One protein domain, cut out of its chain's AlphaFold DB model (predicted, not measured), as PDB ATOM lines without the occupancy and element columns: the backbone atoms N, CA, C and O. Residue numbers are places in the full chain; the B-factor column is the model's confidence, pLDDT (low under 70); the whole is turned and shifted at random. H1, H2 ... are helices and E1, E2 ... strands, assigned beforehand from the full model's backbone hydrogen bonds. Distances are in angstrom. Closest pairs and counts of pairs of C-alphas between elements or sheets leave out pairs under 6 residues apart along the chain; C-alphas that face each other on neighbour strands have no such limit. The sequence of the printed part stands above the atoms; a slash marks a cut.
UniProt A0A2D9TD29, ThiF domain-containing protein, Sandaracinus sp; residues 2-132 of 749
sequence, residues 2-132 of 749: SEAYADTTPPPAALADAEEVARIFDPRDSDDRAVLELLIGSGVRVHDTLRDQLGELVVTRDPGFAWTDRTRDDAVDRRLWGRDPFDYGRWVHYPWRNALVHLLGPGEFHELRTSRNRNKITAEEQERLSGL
ATOM      1  N   SER A   2     -39.684  31.095 -14.279       49.22
ATOM      2  CA  SER A   2     -38.437  31.509 -14.919       49.22
ATOM      3  C   SER A   2     -38.632  32.812 -15.690       49.22
ATOM      4  O   SER A   2     -39.606  32.932 -16.433       49.22
ATOM      5  N   GLU A   3     -37.707  33.770 -15.555       56.28
ATOM      6  CA  GLU A   3     -37.693  34.984 -16.391       56.28
ATOM      7  C   GLU A   3     -37.632  34.638 -17.891       56.28
ATOM      8  O   GLU A   3     -38.110  35.415 -18.715       56.28
ATOM      9  N   ALA A   4     -37.119  33.451 -18.253       56.56
ATOM     10  CA  ALA A   4     -37.101  32.942 -19.625       56.56
ATOM     11  C   ALA A   4     -38.497  32.614 -20.191       56.56
ATOM     12  O   ALA A   4     -38.681  32.663 -21.402       56.56
ATOM     13  N   TYR A   5     -39.472  32.310 -19.327       60.44
ATOM     14  CA  TYR A   5     -40.856  31.972 -19.691       60.44
ATOM     15  C   TYR A   5     -41.864  32.923 -19.025       60.44
ATOM     16  O   TYR A   5     -42.973  32.523 -18.655       60.44
ATOM     17  N   ALA A   6     -41.489  34.198 -18.864       61.69
ATOM     18  CA  ALA A   6     -42.459  35.251 -18.573       61.69
ATOM     19  C   ALA A   6     -43.611  35.210 -19.606       61.69
ATOM     20  O   ALA A   6     -43.423  34.730 -20.723       61.69
ATOM     21  N   ASP A   7     -44.809  35.710 -19.266       62.16
ATOM     22  CA  ASP A   7     -45.993  35.712 -20.163       62.16
ATOM     23  C   ASP A   7     -45.855  36.715 -21.336       62.16
ATOM     24  O   ASP A   7     -46.811  37.369 -21.748       62.16
ATOM     25  N   THR A   8     -44.644  36.868 -21.868       58.97
ATOM     26  CA  THR A   8     -44.270  37.711 -23.000       58.97
ATOM     27  C   THR A   8     -43.871  36.831 -24.173       58.97
ATOM     28  O   THR A   8     -43.113  35.876 -24.009       58.97
ATOM     29  N   THR A   9     -44.354  37.164 -25.366       63.03
ATOM     30  CA  THR A   9     -43.990  36.454 -26.593       63.03
ATOM     31  C   THR A   9     -42.497  36.659 -26.889       63.03
ATOM     32  O   THR A   9     -42.043  37.806 -26.923       63.03
ATOM     33  N   PRO A  10     -41.708  35.586 -27.082       61.66
ATOM     34  CA  PRO A  10     -40.303  35.724 -27.438       61.66
ATOM     35  C   PRO A  10     -40.162  36.329 -28.841       61.66
ATOM     36  O   PRO A  10     -41.039  36.149 -29.690       61.66
ATOM     37  N   PRO A  11     -39.065  37.055 -29.113       60.28
ATOM     38  CA  PRO A  11     -38.828  37.608 -30.438       60.28
ATOM     39  C   PRO A  11     -38.694  36.478 -31.475       60.28
ATOM     40  O   PRO A  11     -38.152  35.416 -31.148       60.28
ATOM     41  N   PRO A  12     -39.143  36.700 -32.724       59.31
ATOM     42  CA  PRO A  12     -39.058  35.700 -33.780       59.31
ATOM     43  C   PRO A  12     -37.608  35.290 -34.035       59.31
ATOM     44  O   PRO A  12     -36.669  36.063 -33.806       59.31
ATOM     45  N   ALA A  13     -37.433  34.071 -34.551       61.12
ATOM     46  CA  ALA A  13     -36.125  33.621 -34.989       61.12
ATOM     47  C   ALA A  13     -35.550  34.600 -36.024       61.12
ATOM     48  O   ALA A  13     -36.266  35.071 -36.909       61.12
ATOM     49  N   ALA A  14     -34.257  34.913 -35.909       62.59
ATOM     50  CA  ALA A  14     -33.575  35.839 -36.813       62.59
ATOM     51  C   ALA A  14     -33.270  35.157 -38.161       62.59
ATOM     52  O   ALA A  14     -32.122  34.854 -38.469       62.59
ATOM     53  N   LEU A  15     -34.317  34.865 -38.931       63.62
ATOM     54  CA  LEU A  15     -34.272  34.278 -40.271       63.62
ATOM     55  C   LEU A  15     -34.664  35.328 -41.318       63.62
ATOM     56  O   LEU A  15     -35.387  36.278 -41.021       63.62
ATOM     57  N   ALA A  16     -34.159  35.169 -42.544       54.28
ATOM     58  CA  ALA A  16     -34.354  36.144 -43.617       54.28
ATOM     59  C   ALA A  16     -35.762  36.094 -44.243       54.28
ATOM     60  O   ALA A  16     -36.186  37.090 -44.828       54.28
ATOM     61  N   ASP A  17     -36.478  34.969 -44.116       66.75
ATOM     62  CA  ASP A  17     -37.774  34.739 -44.758       66.75
ATOM     63  C   ASP A  17     -38.897  34.434 -43.748       66.75
ATOM     64  O   ASP A  17     -38.767  33.634 -42.818       66.75
ATOM     65  N   ALA A  18     -40.044  35.067 -43.981       61.84
ATOM     66  CA  ALA A  18     -41.307  34.857 -43.295       61.84
ATOM     67  C   ALA A  18     -41.804  33.401 -43.333       61.84
ATOM     68  O   ALA A  18     -42.496  32.990 -42.398       61.84
ATOM     69  N   GLU A  19     -41.487  32.646 -44.389       74.56
ATOM     70  CA  GLU A  19     -41.909  31.246 -44.570       74.56
ATOM     71  C   GLU A  19     -41.061  30.243 -43.764       74.56
ATOM     72  O   GLU A  19     -41.381  29.052 -43.665       74.56
ATOM     73  N   GLU A  20     -39.980  30.707 -43.137       79.81
ATOM     74  CA  GLU A  20     -39.044  29.867 -42.389       79.81
ATOM     75  C   GLU A  20     -39.224  29.947 -40.868       79.81
ATOM     76  O   GLU A  20     -38.640  29.139 -40.148       79.81
ATOM     77  N   VAL A  21     -40.067  30.863 -40.374       84.75
ATOM     78  CA  VAL A  21     -40.199  31.193 -38.943       84.75
ATOM     79  C   VAL A  21     -41.583  30.845 -38.400       84.75
ATOM     80  O   VAL A  21     -42.602  31.187 -39.005       84.75
ATOM     81  N   ALA A  22     -41.627  30.186 -37.236       91.81
ATOM     82  CA  ALA A  22     -42.872  30.007 -36.496       91.81
ATOM     83  C   ALA A  22     -43.325  31.356 -35.931       91.81
ATOM     84  O   ALA A  22     -42.530  32.087 -35.340       91.81
ATOM     85  N   ARG A  23     -44.604  31.687 -36.099       92.62
ATOM     86  CA  ARG A  23     -45.174  32.947 -35.608       92.62
ATOM     87  C   ARG A  23     -46.104  32.676 -34.447       92.62
ATOM     88  O   ARG A  23     -47.016  31.867 -34.587       92.62
ATOM     89  N   ILE A  24     -45.865  33.349 -33.332       94.44
ATOM     90  CA  ILE A  24     -46.663  33.239 -32.114       94.44
ATOM     91  C   ILE A  24     -47.566  34.465 -32.045       94.44
ATOM     92  O   ILE A  24     -47.071  35.583 -32.127       94.44
ATOM     93  N   PHE A  25     -48.857  34.230 -31.872       95.12
ATOM     94  CA  PHE A  25     -49.892  35.245 -31.773       95.12
ATOM     95  C   PHE A  25     -50.483  35.242 -30.363       95.12
ATOM     96  O   PHE A  25     -50.855  34.182 -29.837       95.12
ATOM     97  N   ASP A  26     -50.577  36.421 -29.755       94.06
ATOM     98  CA  ASP A  26     -51.364  36.651 -28.548       94.06
ATOM     99  C   ASP A  26     -52.784  37.093 -28.947       94.06
ATOM    100  O   ASP A  26     -52.964  38.213 -29.418       94.06
ATOM    101  N   PRO A  27     -53.825  36.261 -28.756       92.19
ATOM    102  CA  PRO A  27     -55.193  36.590 -29.179       92.19
ATOM    103  C   PRO A  27     -55.801  37.798 -28.440       92.19
ATOM    104  O   PRO A  27     -56.862  38.299 -28.826       92.19
ATOM    105  N   ARG A  28     -55.142  38.269 -27.370       89.81
ATOM    106  CA  ARG A  28     -55.514  39.470 -26.610       89.81
ATOM    107  C   ARG A  28     -54.989  40.753 -27.255       89.81
ATOM    108  O   ARG A  28     -55.501  41.827 -26.941       89.81
ATOM    109  N   ASP A  29     -53.976  40.648 -28.109       93.06
ATOM    110  CA  ASP A  29     -53.479  41.752 -28.918       93.06
ATOM    111  C   ASP A  29     -54.333  41.895 -30.187       93.06
ATOM    112  O   ASP A  29     -54.680  40.914 -30.849       93.06
ATOM    113  N   SER A  30     -54.739  43.125 -30.507       91.12
ATOM    114  CA  SER A  30     -55.681  43.372 -31.601       91.12
ATOM    115  C   SER A  30     -55.092  43.096 -32.983       91.12
ATOM    116  O   SER A  30     -55.838  42.691 -33.878       91.12
ATOM    117  N   ASP A  31     -53.787  43.307 -33.160       92.19
ATOM    118  CA  ASP A  31     -53.117  43.113 -34.445       92.19
ATOM    119  C   ASP A  31     -52.890  41.618 -34.688       92.19
ATOM    120  O   ASP A  31     -53.237  41.097 -35.754       92.19
ATOM    121  N   ASP A  32     -52.412  40.902 -33.668       93.62
ATOM    122  CA  ASP A  32     -52.261  39.446 -33.706       93.62
ATOM    123  C   ASP A  32     -53.601  38.743 -33.949       93.62
ATOM    124  O   ASP A  32     -53.685  37.832 -34.780       93.62
ATOM    125  N   ARG A  33     -54.676  39.194 -33.286       93.94
ATOM    126  CA  ARG A  33     -56.025  38.647 -33.481       93.94
ATOM    127  C   ARG A  33     -56.509  38.798 -34.921       93.94
ATOM    128  O   ARG A  33     -57.036  37.839 -35.485       93.94
ATOM    129  N   ALA A  34     -56.315  39.967 -35.531       92.69
ATOM    130  CA  ALA A  34     -56.723  40.201 -36.914       92.69
ATOM    131  C   ALA A  34     -55.990  39.262 -37.891       92.69
ATOM    132  O   ALA A  34     -56.602  38.708 -38.806       92.69
ATOM    133  N   VAL A  35     -54.688  39.033 -37.680       93.31
ATOM    134  CA  VAL A  35     -53.900  38.091 -38.493       93.31
ATOM    135  C   VAL A  35     -54.345  36.647 -38.260       93.31
ATOM    136  O   VAL A  35     -54.459  35.877 -39.215       93.31
ATOM    137  N   LEU A  36     -54.629  36.276 -37.014       93.88
ATOM    138  CA  LEU A  36     -55.090  34.944 -36.642       93.88
ATOM    139  C   LEU A  36     -56.426  34.589 -37.311       93.88
ATOM    140  O   LEU A  36     -56.553  33.512 -37.893       93.88
ATOM    141  N   GLU A  37     -57.401  35.500 -37.287       91.38
ATOM    142  CA  GLU A  37     -58.702  35.313 -37.944       91.38
ATOM    143  C   GLU A  37     -58.550  35.134 -39.467       91.38
ATOM    144  O   GLU A  37     -59.197  34.266 -40.062       91.38
ATOM    145  N   LEU A  38     -57.632  35.882 -40.097       93.31
ATOM    146  CA  LEU A  38     -57.297  35.711 -41.515       93.31
ATOM    147  C   LEU A  38     -56.652  34.347 -41.805       93.31
ATOM    148  O   LEU A  38     -57.022  33.703 -42.787       93.31
ATOM    149  N   LEU A  39     -55.720  33.890 -40.960       93.12
ATOM    150  CA  LEU A  39     -55.065  32.583 -41.105       93.12
ATOM    151  C   LEU A  39     -56.060  31.429 -40.950       93.12
ATOM    152  O   LEU A  39     -56.054  30.497 -41.752       93.12
ATOM    153  N   ILE A  40     -56.958  31.497 -39.966       92.38
ATOM    154  CA  ILE A  40     -58.017  30.493 -39.784       92.38
ATOM    155  C   ILE A  40     -58.904  30.423 -41.039       92.38
ATOM    156  O   ILE A  40     -59.264  29.333 -41.488       92.38
ATOM    157  N   GLY A  41     -59.199  31.572 -41.654       89.38
ATOM    158  CA  GLY A  41     -59.951  31.659 -42.907       89.38
ATOM    159  C   GLY A  41     -59.186  31.232 -44.168       89.38
ATOM    160  O   GLY A  41     -59.816  31.034 -45.208       89.38
ATOM    161  N   SER A  42     -57.858  31.065 -44.117       90.44
ATOM    162  CA  SER A  42     -57.013  30.829 -45.301       90.44
ATOM    163  C   SER A  42     -56.844  29.354 -45.686       90.44
ATOM    164  O   SER A  42     -56.113  29.050 -46.629       90.44
ATOM    165  N   GLY A  43     -57.480  28.424 -44.964       89.50
ATOM    166  CA  GLY A  43     -57.350  26.980 -45.203       89.50
ATOM    167  C   GLY A  43     -56.115  26.329 -44.564       89.50
ATOM    168  O   GLY A  43     -55.744  25.216 -44.945       89.50
ATOM    169  N   VAL A  44     -55.479  27.002 -43.598       95.50
ATOM    170  CA  VAL A  44     -54.431  26.408 -42.751       95.50
ATOM    171  C   VAL A  44     -55.004  25.247 -41.930       95.50
ATOM    172  O   VAL A  44     -56.172  25.260 -41.535       95.50
ATOM    173  N   ARG A  45     -54.199  24.219 -41.634       97.12
ATOM    174  CA  ARG A  45     -54.639  23.136 -40.743       97.12
ATOM    175  C   ARG A  45     -54.625  23.609 -39.295       97.12
ATOM    176  O   ARG A  45     -53.561  23.724 -38.694       97.12
ATOM    177  N   VAL A  46     -55.804  23.843 -38.736       97.00
ATOM    178  CA  VAL A  46     -55.962  24.246 -37.335       97.00
ATOM    179  C   VAL A  46     -55.910  23.014 -36.421       97.00
ATOM    180  O   VAL A  46     -56.574  22.010 -36.678       97.00
ATOM    181  N   HIS A  47     -55.098  23.074 -35.369       96.88
ATOM    182  CA  HIS A  47     -55.019  22.103 -34.279       96.88
ATOM    183  C   HIS A  47     -55.267  22.826 -32.957       96.88
ATOM    184  O   HIS A  47     -54.350  23.390 -32.364       96.88
ATOM    185  N   ASP A  48     -56.517  22.809 -32.505       96.62
ATOM    186  CA  ASP A  48     -56.901  23.354 -31.208       96.62
ATOM    187  C   ASP A  48     -57.176  22.219 -30.220       96.62
ATOM    188  O   ASP A  48     -58.211  21.557 -30.277       96.62
ATOM    189  N   THR A  49     -56.212  21.985 -29.333       95.94
ATOM    190  CA  THR A  49     -56.307  21.015 -28.234       95.94
ATOM    191  C   THR A  49     -56.096  21.691 -26.881       95.94
ATOM    192  O   THR A  49     -55.711  21.040 -25.911       95.94
ATOM    193  N   LEU A  50     -56.330  23.007 -26.783       96.00
ATOM    194  CA  LEU A  50     -56.021  23.769 -25.571       96.00
ATOM    195  C   LEU A  50     -56.738  23.206 -24.335       96.00
ATOM    196  O   LEU A  50     -56.138  23.101 -23.264       96.00
ATOM    197  N   ARG A  51     -58.014  22.820 -24.464       94.88
ATOM    198  CA  ARG A  51     -58.766  22.236 -23.340       94.88
ATOM    199  C   ARG A  51     -58.157  20.924 -22.852       94.88
ATOM    200  O   ARG A  51     -58.116  20.712 -21.643       94.88
ATOM    201  N   ASP A  52     -57.648  20.087 -23.755       95.81
ATOM    202  CA  ASP A  52     -56.967  18.843 -23.385       95.81
ATOM    203  C   ASP A  52     -55.656  19.143 -22.648       95.81
ATOM    204  O   ASP A  52     -55.388  18.549 -21.604       95.81
ATOM    205  N   GLN A  53     -54.884  20.126 -23.127       97.19
ATOM    206  CA  GLN A  53     -53.655  20.587 -22.470       97.19
ATOM    207  C   GLN A  53     -53.935  21.145 -21.063       97.19
ATOM    208  O   GLN A  53     -53.244  20.805 -20.104       97.19
ATOM    209  N   LEU A  54     -54.981  21.966 -20.909       96.19
ATOM    210  CA  LEU A  54     -55.436  22.469 -19.609       96.19
ATOM    211  C   LEU A  54     -55.893  21.332 -18.689       96.19
ATOM    212  O   LEU A  54     -55.591  21.353 -17.496       96.19
ATOM    213  N   GLY A  55     -56.590  20.340 -19.242       96.12
ATOM    214  CA  GLY A  55     -56.991  19.124 -18.542       96.12
ATOM    215  C   GLY A  55     -55.790  18.342 -18.010       96.12
ATOM    216  O   GLY A  55     -55.782  17.949 -16.843       96.12
ATOM    217  N   GLU A  56     -54.751  18.155 -18.825       96.81
ATOM    218  CA  GLU A  56     -53.510  17.504 -18.393       96.81
ATOM    219  C   GLU A  56     -52.783  18.332 -17.324       96.81
ATOM    220  O   GLU A  56     -52.320  17.775 -16.328       96.81
ATOM    221  N   LEU A  57     -52.741  19.661 -17.467       96.25
ATOM    222  CA  LEU A  57     -52.116  20.564 -16.499       96.25
ATOM    223  C   LEU A  57     -52.776  20.493 -15.116       96.25
ATOM    224  O   LEU A  57     -52.072  20.376 -14.110       96.25
ATOM    225  N   VAL A  58     -54.112  20.540 -15.036       95.44
ATOM    226  CA  VAL A  58     -54.812  20.467 -13.739       95.44
ATOM    227  C   VAL A  58     -54.614  19.111 -13.065       95.44
ATOM    228  O   VAL A  58     -54.354  19.071 -11.862       95.44
ATOM    229  N   VAL A  59     -54.636  18.017 -13.836       95.19
ATOM    230  CA  VAL A  59     -54.355  16.663 -13.327       95.19
ATOM    231  C   VAL A  59     -52.914  16.558 -12.829       95.19
ATOM    232  O   VAL A  59     -52.657  16.017 -11.757       95.19
ATOM    233  N   THR A  60     -51.967  17.120 -13.578       93.62
ATOM    234  CA  THR A  60     -50.534  17.098 -13.255       93.62
ATOM    235  C   THR A  60     -50.205  17.874 -11.974       93.62
ATOM    236  O   THR A  60     -49.294  17.488 -11.231       93.62
ATOM    237  N   ARG A  61     -50.945  18.955 -11.691       93.06
ATOM    238  CA  ARG A  61     -50.785  19.767 -10.474       93.06
ATOM    239  C   ARG A  61     -51.342  19.095  -9.216       93.06
ATOM    240  O   ARG A  61     -50.814  19.347  -8.137       93.06
ATOM    241  N   ASP A  62     -52.339  18.219  -9.341       93.06
ATOM    242  CA  ASP A  62     -52.899  17.455  -8.217       93.06
ATOM    243  C   ASP A  62     -53.117  15.971  -8.579       93.06
ATOM    244  O   ASP A  62     -54.250  15.512  -8.747       93.06
ATOM    245  N   PRO A  63     -52.033  15.180  -8.712       89.38
ATOM    246  CA  PRO A  63     -52.130  13.779  -9.122       89.38
ATOM    247  C   PRO A  63     -52.732  12.871  -8.037       89.38
ATOM    248  O   PRO A  63     -53.039  11.714  -8.316       89.38
ATOM    249  N   GLY A  64     -52.860  13.360  -6.797       90.00
ATOM    250  CA  GLY A  64     -53.462  12.620  -5.685       90.00
ATOM    251  C   GLY A  64     -54.990  12.674  -5.679       90.00
ATOM    252  O   GLY A  64     -55.630  11.854  -5.018       90.00
ATOM    253  N   PHE A  65     -55.580  13.618  -6.413       94.19
ATOM    254  CA  PHE A  65     -57.022  13.732  -6.560       94.19
ATOM    255  C   PHE A  65     -57.580  12.659  -7.508       94.19
ATOM    256  O   PHE A  65     -57.017  12.361  -8.561       94.19
ATOM    257  N   ALA A  66     -58.724  12.074  -7.148       92.06
ATOM    258  CA  ALA A  66     -59.410  11.086  -7.974       92.06
ATOM    259  C   ALA A  66     -60.183  11.775  -9.112       92.06
ATOM    260  O   ALA A  66     -61.373  12.074  -8.993       92.06
ATOM    261  N   TRP A  67     -59.489  12.050 -10.214       94.81
ATOM    262  CA  TRP A  67     -60.058  12.732 -11.373       94.81
ATOM    263  C   TRP A  67     -61.081  11.870 -12.129       94.81
ATOM    264  O   TRP A  67     -60.816  10.738 -12.522       94.81
ATOM    265  N   THR A  68     -62.244  12.460 -12.382       94.50
ATOM    266  CA  THR A  68     -63.238  12.045 -13.385       94.50
ATOM    267  C   THR A  68     -63.296  13.086 -14.504       94.50
ATOM    268  O   THR A  68     -62.917  14.238 -14.264       94.50
ATOM    269  N   ASP A  69     -63.832  12.728 -15.676       93.06
ATOM    270  CA  ASP A  69     -64.022  13.672 -16.792       93.06
ATOM    271  C   ASP A  69     -64.742  14.943 -16.327       93.06
ATOM    272  O   ASP A  69     -64.226  16.043 -16.480       93.06
ATOM    273  N   ARG A  70     -65.855  14.788 -15.596       94.25
ATOM    274  CA  ARG A  70     -66.617  15.915 -15.042       94.25
ATOM    275  C   ARG A  70     -65.776  16.815 -14.136       94.25
ATOM    276  O   ARG A  70     -65.786  18.027 -14.292       94.25
ATOM    277  N   THR A  71     -65.056  16.243 -13.171       95.19
ATOM    278  CA  THR A  71     -64.255  17.045 -12.227       95.19
ATOM    279  C   THR A  71     -63.064  17.727 -12.893       95.19
ATOM    280  O   THR A  71     -62.652  18.797 -12.443       95.19
ATOM    281  N   ARG A  72     -62.512  17.112 -13.949       95.25
ATOM    282  CA  ARG A  72     -61.444  17.690 -14.766       95.25
ATOM    283  C   ARG A  72     -61.985  18.867 -15.568       95.25
ATOM    284  O   ARG A  72     -61.407  19.944 -15.493       95.25
ATOM    285  N   ASP A  73     -63.111  18.687 -16.247       94.00
ATOM    286  CA  ASP A  73     -63.751  19.735 -17.043       94.00
ATOM    287  C   ASP A  73     -64.163  20.923 -16.155       94.00
ATOM    288  O   ASP A  73     -63.817  22.063 -16.457       94.00
ATOM    289  N   ASP A  74     -64.742  20.661 -14.974       93.81
ATOM    290  CA  ASP A  74     -65.051  21.698 -13.980       93.81
ATOM    291  C   ASP A  74     -63.785  22.473 -13.540       93.81
ATOM    292  O   ASP A  74     -63.846  23.667 -13.234       93.81
ATOM    293  N   ALA A  75     -62.625  21.810 -13.449       93.88
ATOM    294  CA  ALA A  75     -61.354  22.452 -13.098       93.88
ATOM    295  C   ALA A  75     -60.774  23.286 -14.249       93.88
ATOM    296  O   ALA A  75     -60.255  24.377 -13.997       93.88
ATOM    297  N   VAL A  76     -60.905  22.810 -15.489       94.88
ATOM    298  CA  VAL A  76     -60.549  23.563 -16.699       94.88
ATOM    299  C   VAL A  76     -61.405  24.826 -16.806       94.88
ATOM    300  O   VAL A  76     -60.861  25.917 -16.967       94.88
ATOM    301  N   ASP A  77     -62.718  24.722 -16.606       93.00
ATOM    302  CA  ASP A  77     -63.639  25.862 -16.662       93.00
ATOM    303  C   ASP A  77     -63.325  26.912 -15.588       93.00
ATOM    304  O   ASP A  77     -63.311  28.118 -15.860       93.00
ATOM    305  N   ARG A  78     -62.977  26.468 -14.371       91.69
ATOM    306  CA  ARG A  78     -62.473  27.365 -13.319       91.69
ATOM    307  C   ARG A  78     -61.176  28.060 -13.727       91.69
ATOM    308  O   ARG A  78     -61.011  29.239 -13.420       91.69
ATOM    309  N   ARG A  79     -60.257  27.358 -14.399       89.12
ATOM    310  CA  ARG A  79     -58.974  27.922 -14.851       89.12
ATOM    311  C   ARG A  79     -59.165  28.973 -15.944       89.12
ATOM    312  O   ARG A  79     -58.497  30.005 -15.892       89.12
ATOM    313  N   LEU A  80     -60.092  28.735 -16.871       90.06
ATOM    314  CA  LEU A  80     -60.491  29.695 -17.903       90.06
ATOM    315  C   LEU A  80     -61.135  30.953 -17.300       90.06
ATOM    316  O   LEU A  80     -61.077  32.018 -17.905       90.06
ATOM    317  N   TRP A  81     -61.712  30.862 -16.094       85.12
ATOM    318  CA  TRP A  81     -62.323  31.982 -15.364       85.12
ATOM    319  C   TRP A  81     -63.365  32.746 -16.204       85.12
ATOM    320  O   TRP A  81     -63.439  33.973 -16.184       85.12
ATOM    321  N   GLY A  82     -64.152  32.021 -17.004       80.25
ATOM    322  CA  GLY A  82     -65.156  32.611 -17.897       80.25
ATOM    323  C   GLY A  82     -64.595  33.371 -19.106       80.25
ATOM    324  O   GLY A  82     -65.368  34.028 -19.798       80.25
ATOM    325  N   ARG A  83     -63.282  33.298 -19.373       84.50
ATOM    326  CA  ARG A  83     -62.686  33.771 -20.631       84.50
ATOM    327  C   ARG A  83     -63.068  32.833 -21.771       84.50
ATOM    328  O   ARG A  83     -63.246  31.632 -21.551       84.50
ATOM    329  N   ASP A  84     -63.149  33.379 -22.981       88.00
ATOM    330  CA  ASP A  84     -63.212  32.560 -24.187       88.00
ATOM    331  C   ASP A  84     -61.936  31.696 -24.252       88.00
ATOM    332  O   ASP A  84     -60.839  32.250 -24.124       88.00
ATOM    333  N   PRO A  85     -62.035  30.359 -24.405       89.50
ATOM    334  CA  PRO A  85     -60.871  29.512 -24.633       89.50
ATOM    335  C   PRO A  85     -59.965  30.029 -25.750       89.50
ATOM    336  O   PRO A  85     -58.755  29.906 -25.620       89.50
ATOM    337  N   PHE A  86     -60.529  30.647 -26.796       91.44
ATOM    338  CA  PHE A  86     -59.780  31.255 -27.897       91.44
ATOM    339  C   PHE A  86     -58.769  32.312 -27.430       91.44
ATOM    340  O   PHE A  86     -57.700  32.439 -28.023       91.44
ATOM    341  N   ASP A  87     -59.098  33.043 -26.360       92.12
ATOM    342  CA  ASP A  87     -58.286  34.124 -25.799       92.12
ATOM    343  C   ASP A  87     -57.280  33.625 -24.731       92.12
ATOM    344  O   ASP A  87     -56.609  34.430 -24.074       92.12
ATOM    345  N   TYR A  88     -57.186  32.309 -24.495       92.56
ATOM    346  CA  TYR A  88     -56.327  31.717 -23.468       92.56
ATOM    347  C   TYR A  88     -55.094  31.041 -24.082       92.56
ATOM    348  O   TYR A  88     -55.209  30.084 -24.827       92.56
ATOM    349  N   GLY A  89     -53.889  31.455 -23.678       93.69
ATOM    350  CA  GLY A  89     -52.642  30.857 -24.169       93.69
ATOM    351  C   GLY A  89     -52.074  31.606 -25.373       93.69
ATOM    352  O   GLY A  89     -52.035  32.839 -25.352       93.69
ATOM    353  N   ARG A  90     -51.554  30.881 -26.370       95.94
ATOM    354  CA  ARG A  90     -51.002  31.437 -27.619       95.94
ATOM    355  C   ARG A  90     -51.370  30.574 -28.819       95.94
ATOM    356  O   ARG A  90     -51.459  29.353 -28.718       95.94
ATOM    357  N   TRP A  91     -51.480  31.210 -29.977       97.12
ATOM    358  CA  TRP A  91     -51.623  30.527 -31.259       97.12
ATOM    359  C   TRP A  91     -50.298  30.546 -32.009       97.12
ATOM    360  O   TRP A  91     -49.694  31.603 -32.155       97.12
ATOM    361  N   VAL A  92     -49.835  29.397 -32.494       97.19
ATOM    362  CA  VAL A  92     -48.551  29.290 -33.200       97.19
ATOM    363  C   VAL A  92     -48.763  28.797 -34.622       97.19
ATOM    364  O   VAL A  92     -49.252  27.690 -34.844       97.19
ATOM    365  N   HIS A  93     -48.394  29.623 -35.597       96.38
ATOM    366  CA  HIS A  93     -48.419  29.278 -37.012       96.38
ATOM    367  C   HIS A  93     -47.060  28.735 -37.455       96.38
ATOM    368  O   HIS A  93     -46.034  29.388 -37.261       96.38
ATOM    369  N   TYR A  94     -47.080  27.571 -38.102       96.12
ATOM    370  CA  TYR A  94     -45.935  26.885 -38.694       96.12
ATOM    371  C   TYR A  94     -46.101  26.866 -40.224       96.12
ATOM    372  O   TYR A  94     -46.701  25.922 -40.760       96.12
ATOM    373  N   PRO A  95     -45.593  27.884 -40.951       93.44
ATOM    374  CA  PRO A  95     -45.818  28.026 -42.392       93.44
ATOM    375  C   PRO A  95     -45.399  26.786 -43.194       93.44
ATOM    376  O   PRO A  95     -46.162  26.288 -44.018       93.44
ATOM    377  N   TRP A  96     -44.241  26.202 -42.871       93.50
ATOM    378  CA  TRP A  96     -43.705  25.012 -43.549       93.50
ATOM    379  C   TRP A  96     -44.524  23.733 -43.314       93.50
ATOM    380  O   TRP A  96     -44.346  22.740 -44.021       93.50
ATOM    381  N   ARG A  97     -45.432  23.731 -42.331       93.88
ATOM    382  CA  ARG A  97     -46.404  22.650 -42.111       93.88
ATOM    383  C   ARG A  97     -47.805  23.020 -42.572       93.88
ATOM    384  O   ARG A  97     -48.681  22.159 -42.476       93.88
ATOM    385  N   ASN A  98     -48.042  24.248 -43.035       94.44
ATOM    386  CA  ASN A  98     -49.384  24.791 -43.242       94.44
ATOM    387  C   ASN A  98     -50.298  24.465 -42.041       94.44
ATOM    388  O   ASN A  98     -51.355  23.842 -42.199       94.44
ATOM    389  N   ALA A  99     -49.822  24.764 -40.827       96.88
ATOM    390  CA  ALA A  99     -50.485  24.388 -39.582       96.88
ATOM    391  C   ALA A  99     -50.524  25.548 -38.583       96.88
ATOM    392  O   ALA A  99     -49.561  26.299 -38.457       96.88
ATOM    393  N   LEU A 100     -51.630  25.656 -37.854       97.50
ATOM    394  CA  LEU A 100     -51.864  26.633 -36.798       97.50
ATOM    395  C   LEU A 100     -52.267  25.875 -35.530       97.50
ATOM    396  O   LEU A 100     -53.255  25.147 -35.551       97.50
ATOM    397  N   VAL A 101     -51.503  26.012 -34.449       98.06
ATOM    398  CA  VAL A 101     -51.660  25.206 -33.229       98.06
ATOM    399  C   VAL A 101     -51.986  26.100 -32.037       98.06
ATOM    400  O   VAL A 101     -51.288  27.084 -31.803       98.06
ATOM    401  N   HIS A 102     -53.019  25.749 -31.275       97.75
ATOM    402  CA  HIS A 102     -53.382  26.437 -30.037       97.75
ATOM    403  C   HIS A 102     -52.644  25.812 -28.850       97.75
ATOM    404  O   HIS A 102     -52.781  24.612 -28.603       97.75
ATOM    405  N   LEU A 103     -51.849  26.596 -28.125       97.38
ATOM    406  CA  LEU A 103     -50.981  26.117 -27.051       97.38
ATOM    407  C   LEU A 103     -51.215  26.874 -25.743       97.38
ATOM    408  O   LEU A 103     -51.565  28.056 -25.738       97.38
ATOM    409  N   LEU A 104     -50.938  26.203 -24.623       96.62
ATOM    410  CA  LEU A 104     -50.765  26.862 -23.325       96.62
ATOM    411  C   LEU A 104     -49.756  28.018 -23.429       96.62
ATOM    412  O   LEU A 104     -48.808  27.962 -24.216       96.62
ATOM    413  N   GLY A 105     -49.933  29.050 -22.599       93.56
ATOM    414  CA  GLY A 105     -48.974  30.156 -22.515       93.56
ATOM    415  C   GLY A 105     -47.583  29.690 -22.047       93.56
ATOM    416  O   GLY A 105     -47.482  28.615 -21.448       93.56
ATOM    417  N   PRO A 106     -46.518  30.490 -22.260       91.62
ATOM    418  CA  PRO A 106     -45.123  30.056 -22.106       91.62
ATOM    419  C   PRO A 106     -44.823  29.314 -20.793       91.62
ATOM    420  O   PRO A 106     -44.293  28.203 -20.813       91.62
ATOM    421  N   GLY A 107     -45.219  29.883 -19.650       91.62
ATOM    422  CA  GLY A 107     -44.963  29.283 -18.338       91.62
ATOM    423  C   GLY A 107     -45.702  27.962 -18.099       91.62
ATOM    424  O   GLY A 107     -45.107  27.007 -17.607       91.62
ATOM    425  N   GLU A 108     -46.982  27.880 -18.475       94.81
ATOM    426  CA  GLU A 108     -47.785  26.659 -18.302       94.81
ATOM    427  C   GLU A 108     -47.379  25.561 -19.287       94.81
ATOM    428  O   GLU A 108     -47.362  24.385 -18.924       94.81
ATOM    429  N   PHE A 109     -47.010  25.942 -20.511       95.81
ATOM    430  CA  PHE A 109     -46.450  25.029 -21.499       95.81
ATOM    431  C   PHE A 109     -45.147  24.405 -20.989       95.81
ATOM    432  O   PHE A 109     -45.005  23.182 -20.999       95.81
ATOM    433  N   HIS A 110     -44.222  25.227 -20.482       93.31
ATOM    434  CA  HIS A 110     -42.957  24.748 -19.929       93.31
ATOM    435  C   HIS A 110     -43.157  23.846 -18.703       93.31
ATOM    436  O   HIS A 110     -42.557  22.772 -18.625       93.31
ATOM    437  N   GLU A 111     -44.024  24.248 -17.766       93.06
ATOM    438  CA  GLU A 111     -44.369  23.458 -16.575       93.06
ATOM    439  C   GLU A 111     -44.922  22.080 -16.955       93.06
ATOM    440  O   GLU A 111     -44.474  21.058 -16.431       93.06
ATOM    441  N   LEU A 112     -45.884  22.035 -17.881       95.19
ATOM    442  CA  LEU A 112     -46.502  20.780 -18.289       95.19
ATOM    443  C   LEU A 112     -45.499  19.878 -19.016       95.19
ATOM    444  O   LEU A 112     -45.377  18.697 -18.677       95.19
ATOM    445  N   ARG A 113     -44.734  20.437 -19.963       94.62
ATOM    446  CA  ARG A 113     -43.752  19.705 -20.778       94.62
ATOM    447  C   ARG A 113     -42.637  19.080 -19.935       94.62
ATOM    448  O   ARG A 113     -42.197  17.971 -20.237       94.62
ATOM    449  N   THR A 114     -42.205  19.754 -18.869       93.88
ATOM    450  CA  THR A 114     -41.150  19.270 -17.957       93.88
ATOM    451  C   THR A 114     -41.700  18.513 -16.740       93.88
ATOM    452  O   THR A 114     -40.958  17.874 -16.001       93.88
ATOM    453  N   SER A 115     -43.019  18.443 -16.545       93.12
ATOM    454  CA  SER A 115     -43.625  17.801 -15.365       93.12
ATOM    455  C   SER A 115     -43.139  16.370 -15.080       93.12
ATOM    456  O   SER A 115     -42.979  15.983 -13.919       93.12
ATOM    457  N   ARG A 116     -42.850  15.586 -16.127       91.25
ATOM    458  CA  ARG A 116     -42.393  14.190 -16.018       91.25
ATOM    459  C   ARG A 116     -40.900  14.042 -15.710       91.25
ATOM    460  O   ARG A 116     -40.470  12.932 -15.396       91.25
ATOM    461  N   ASN A 117     -40.115  15.122 -15.761       90.81
ATOM    462  CA  ASN A 117     -38.702  15.129 -15.366       90.81
ATOM    463  C   ASN A 117     -38.432  15.884 -14.042       90.81
ATOM    464  O   ASN A 117     -37.324  15.760 -13.529       90.81
ATOM    465  N   ARG A 118     -39.442  16.532 -13.430       83.25
ATOM    466  CA  ARG A 118     -39.344  17.472 -12.282       83.25
ATOM    467  C   ARG A 118     -38.610  17.018 -11.005       83.25
ATOM    468  O   ARG A 118     -38.379  17.824 -10.113       83.25
ATOM    469  N   ASN A 119     -38.325  15.723 -10.862       87.81
ATOM    470  CA  ASN A 119     -37.564  15.153  -9.735       87.81
ATOM    471  C   ASN A 119     -36.199  14.584 -10.161       87.81
ATOM    472  O   ASN A 119     -35.399  14.202  -9.314       87.81
ATOM    473  N   LYS A 120     -35.954  14.477 -11.470       92.81
ATOM    474  CA  LYS A 120     -34.634  14.211 -12.057       92.81
ATOM    475  C   LYS A 120     -33.892  15.516 -12.345       92.81
ATOM    476  O   LYS A 120     -32.672  15.539 -12.259       92.81
ATOM    477  N   ILE A 121     -34.647  16.560 -12.680       95.19
ATOM    478  CA  ILE A 121     -34.242  17.962 -12.736       95.19
ATOM    479  C   ILE A 121     -35.265  18.692 -11.872       95.19
ATOM    480  O   ILE A 121     -36.447  18.719 -12.207       95.19
ATOM    481  N   THR A 122     -34.846  19.187 -10.717       94.31
ATOM    482  CA  THR A 122     -35.732  19.899  -9.790       94.31
ATOM    483  C   THR A 122     -36.272  21.182 -10.423       94.31
ATOM    484  O   THR A 122     -35.693  21.715 -11.364       94.31
ATOM    485  N   ALA A 123     -37.376  21.720  -9.898       90.06
ATOM    486  CA  ALA A 123     -37.951  22.964 -10.417       90.06
ATOM    487  C   ALA A 123     -36.959  24.147 -10.382       90.06
ATOM    488  O   ALA A 123     -36.929  24.945 -11.315       90.06
ATOM    489  N   GLU A 124     -36.123  24.229  -9.341       91.88
ATOM    490  CA  GLU A 124     -35.060  25.237  -9.225       91.88
ATOM    491  C   GLU A 124     -33.973  25.037 -10.291       91.88
ATOM    492  O   GLU A 124     -33.562  25.983 -10.963       91.88
ATOM    493  N   GLU A 125     -33.540  23.791 -10.500       96.06
ATOM    494  CA  GLU A 125     -32.590  23.463 -11.562       96.06
ATOM    495  C   GLU A 125     -33.177  23.775 -12.943       96.06
ATOM    496  O   GLU A 125     -32.483  24.355 -13.770       96.06
ATOM    497  N   GLN A 126     -34.453  23.469 -13.188       94.06
ATOM    498  CA  GLN A 126     -35.130  23.768 -14.450       94.06
ATOM    499  C   GLN A 126     -35.223  25.284 -14.702       94.06
ATOM    500  O   GLN A 126     -35.000  25.741 -15.824       94.06
ATOM    501  N   GLU A 127     -35.495  26.083 -13.667       91.56
ATOM    502  CA  GLU A 127     -35.504  27.549 -13.754       91.56
ATOM    503  C   GLU A 127     -34.120  28.091 -14.137       91.56
ATOM    504  O   GLU A 127     -34.008  28.890 -15.066       91.56
ATOM    505  N   ARG A 128     -33.050  27.577 -13.521       94.88
ATOM    506  CA  ARG A 128     -31.668  27.931 -13.879       94.88
ATOM    507  C   ARG A 128     -31.295  27.490 -15.297       94.88
ATOM    508  O   ARG A 128     -30.743  28.275 -16.062       94.88
ATOM    509  N   LEU A 129     -31.589  26.241 -15.652       96.75
ATOM    510  CA  LEU A 129     -31.241  25.634 -16.939       96.75
ATOM    511  C   LEU A 129     -31.994  26.280 -18.109       96.75
ATOM    512  O   LEU A 129     -31.415  26.482 -19.174       96.75
ATOM    513  N   SER A 130     -33.261  26.646 -17.912       95.12
ATOM    514  CA  SER A 130     -34.053  27.368 -18.916       95.12
ATOM    515  C   SER A 130     -33.559  28.792 -19.162       95.12
ATOM    516  O   SER A 130     -33.884  29.362 -20.191       95.12
ATOM    517  N   GLY A 131     -32.757  29.379 -18.267       95.50
ATOM    518  CA  GLY A 131     -32.201  30.726 -18.434       95.50
ATOM    519  C   GLY A 131     -30.982  30.819 -19.360       95.50
ATOM    520  O   GLY A 131     -30.583  31.930 -19.714       95.50
ATOM    521  N   LEU A 132     -30.397  29.684 -19.755       97.81
ATOM    522  CA  LEU A 132     -29.105  29.646 -20.448       97.81
ATOM    523  C   LEU A 132     -29.163  30.215 -21.876       97.81
ATOM    524  O   LEU A 132     -30.162  30.086 -22.587       97.81
TER     525      LEU A 132
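AT A GLANCE: This is residues 2 to 132 of the 749 residues of the protein "ThiF domain-containing protein" of Sandaracinus sp (UniProt A0A2D9TD29). A small twisted sheet of four strands has H1 over one face, and beyond one end of its strands a loose row of four helices runs H3, H2, H4, H5, with H5 out at the far end of the row. H2 follows straight on E2 and only grazes the sheet, while residues 2 to 22 form a long stretch with no named element before E1. The printed part has 131 residues with five named helices and four named strands, in the order E1 H1 E2 H2 H3 E3 E4 H4 H5; the sheet, E1 E3 E4 E2, is mixed, and the class is mixed, helices and strands. The whole is compact, with a radius of gyration of the C-alphas of 16.3 A and spans of 46 by 37 by 24 A.

IN THESE COORDINATES: In the sheet, E1 is residues 23 to 25, beginning at C-alpha 23 (-45.174, 32.947, -35.608); E3 is residues 90 to 94, 13.0 A long; E4 is residues 99 to 103, 12.7 A; E2 is residues 45 to 48. H1 is residues 30 to 41, 16.8 A; H2 is residues 50 to 61, 16.5 A; H3 is residues 69 to 80, 16.4 A. H4 is residues 106 to 114, 12.2 A, and H5 is residues 123 to 130, ending at C-alpha 130 (-34.053, 27.368, -18.916).

HOW THE PARTS SIT: E1 and E3 are antiparallel, with N 25 and O 91 2.8 A apart, within hydrogen-bond range. E3 and E4 form an antiparallel hairpin, with N 92 and O 101 at 2.8 A. E4 and E2 are parallel, with N 100 and O 45 at 2.9 A. E1, H1, E2 make a split strand-helix-strand unit, two strands running the same way with E3 and E4 between them, and its crossover is right-handed. H1 and the sheet make two layers, a helix on one face of a sheet, at a height over the sheet of 9.0 A; H1 is only just over E3, with 3 of its C-alphas falling on it, and runs slantwise to the strands, at 50 degrees to E3 on the local plane. H2 only grazes the sheet, with its residues 50 to 54. H3 touches H2 with its residues 72 to 76 alone, about perpendicular at 79 degrees; the closest C-alphas are those of Gly 55 and Val 76, 6.0 A apart. H2 touches H4 with its residues 56 to 60 alone, at a steep tilt of 61 degrees, the same way; the closest C-alphas are those of Leu 57 and Leu 112, 5.9 A apart. H4 and H5 are near each other, and H5 touches no helix. In H1, H2, H3, H4 and H5 every O i to N i+4 pair is within hydrogen-bond range.

THE WHOLE: The C-alphas farthest apart, those of Ala 16 and Ala 66, are 50.3 A apart. The printed part has no cut, and no link between named elements is long. The mean pLDDT of the printed part is 88.8; residues 2 to 18 are under 70.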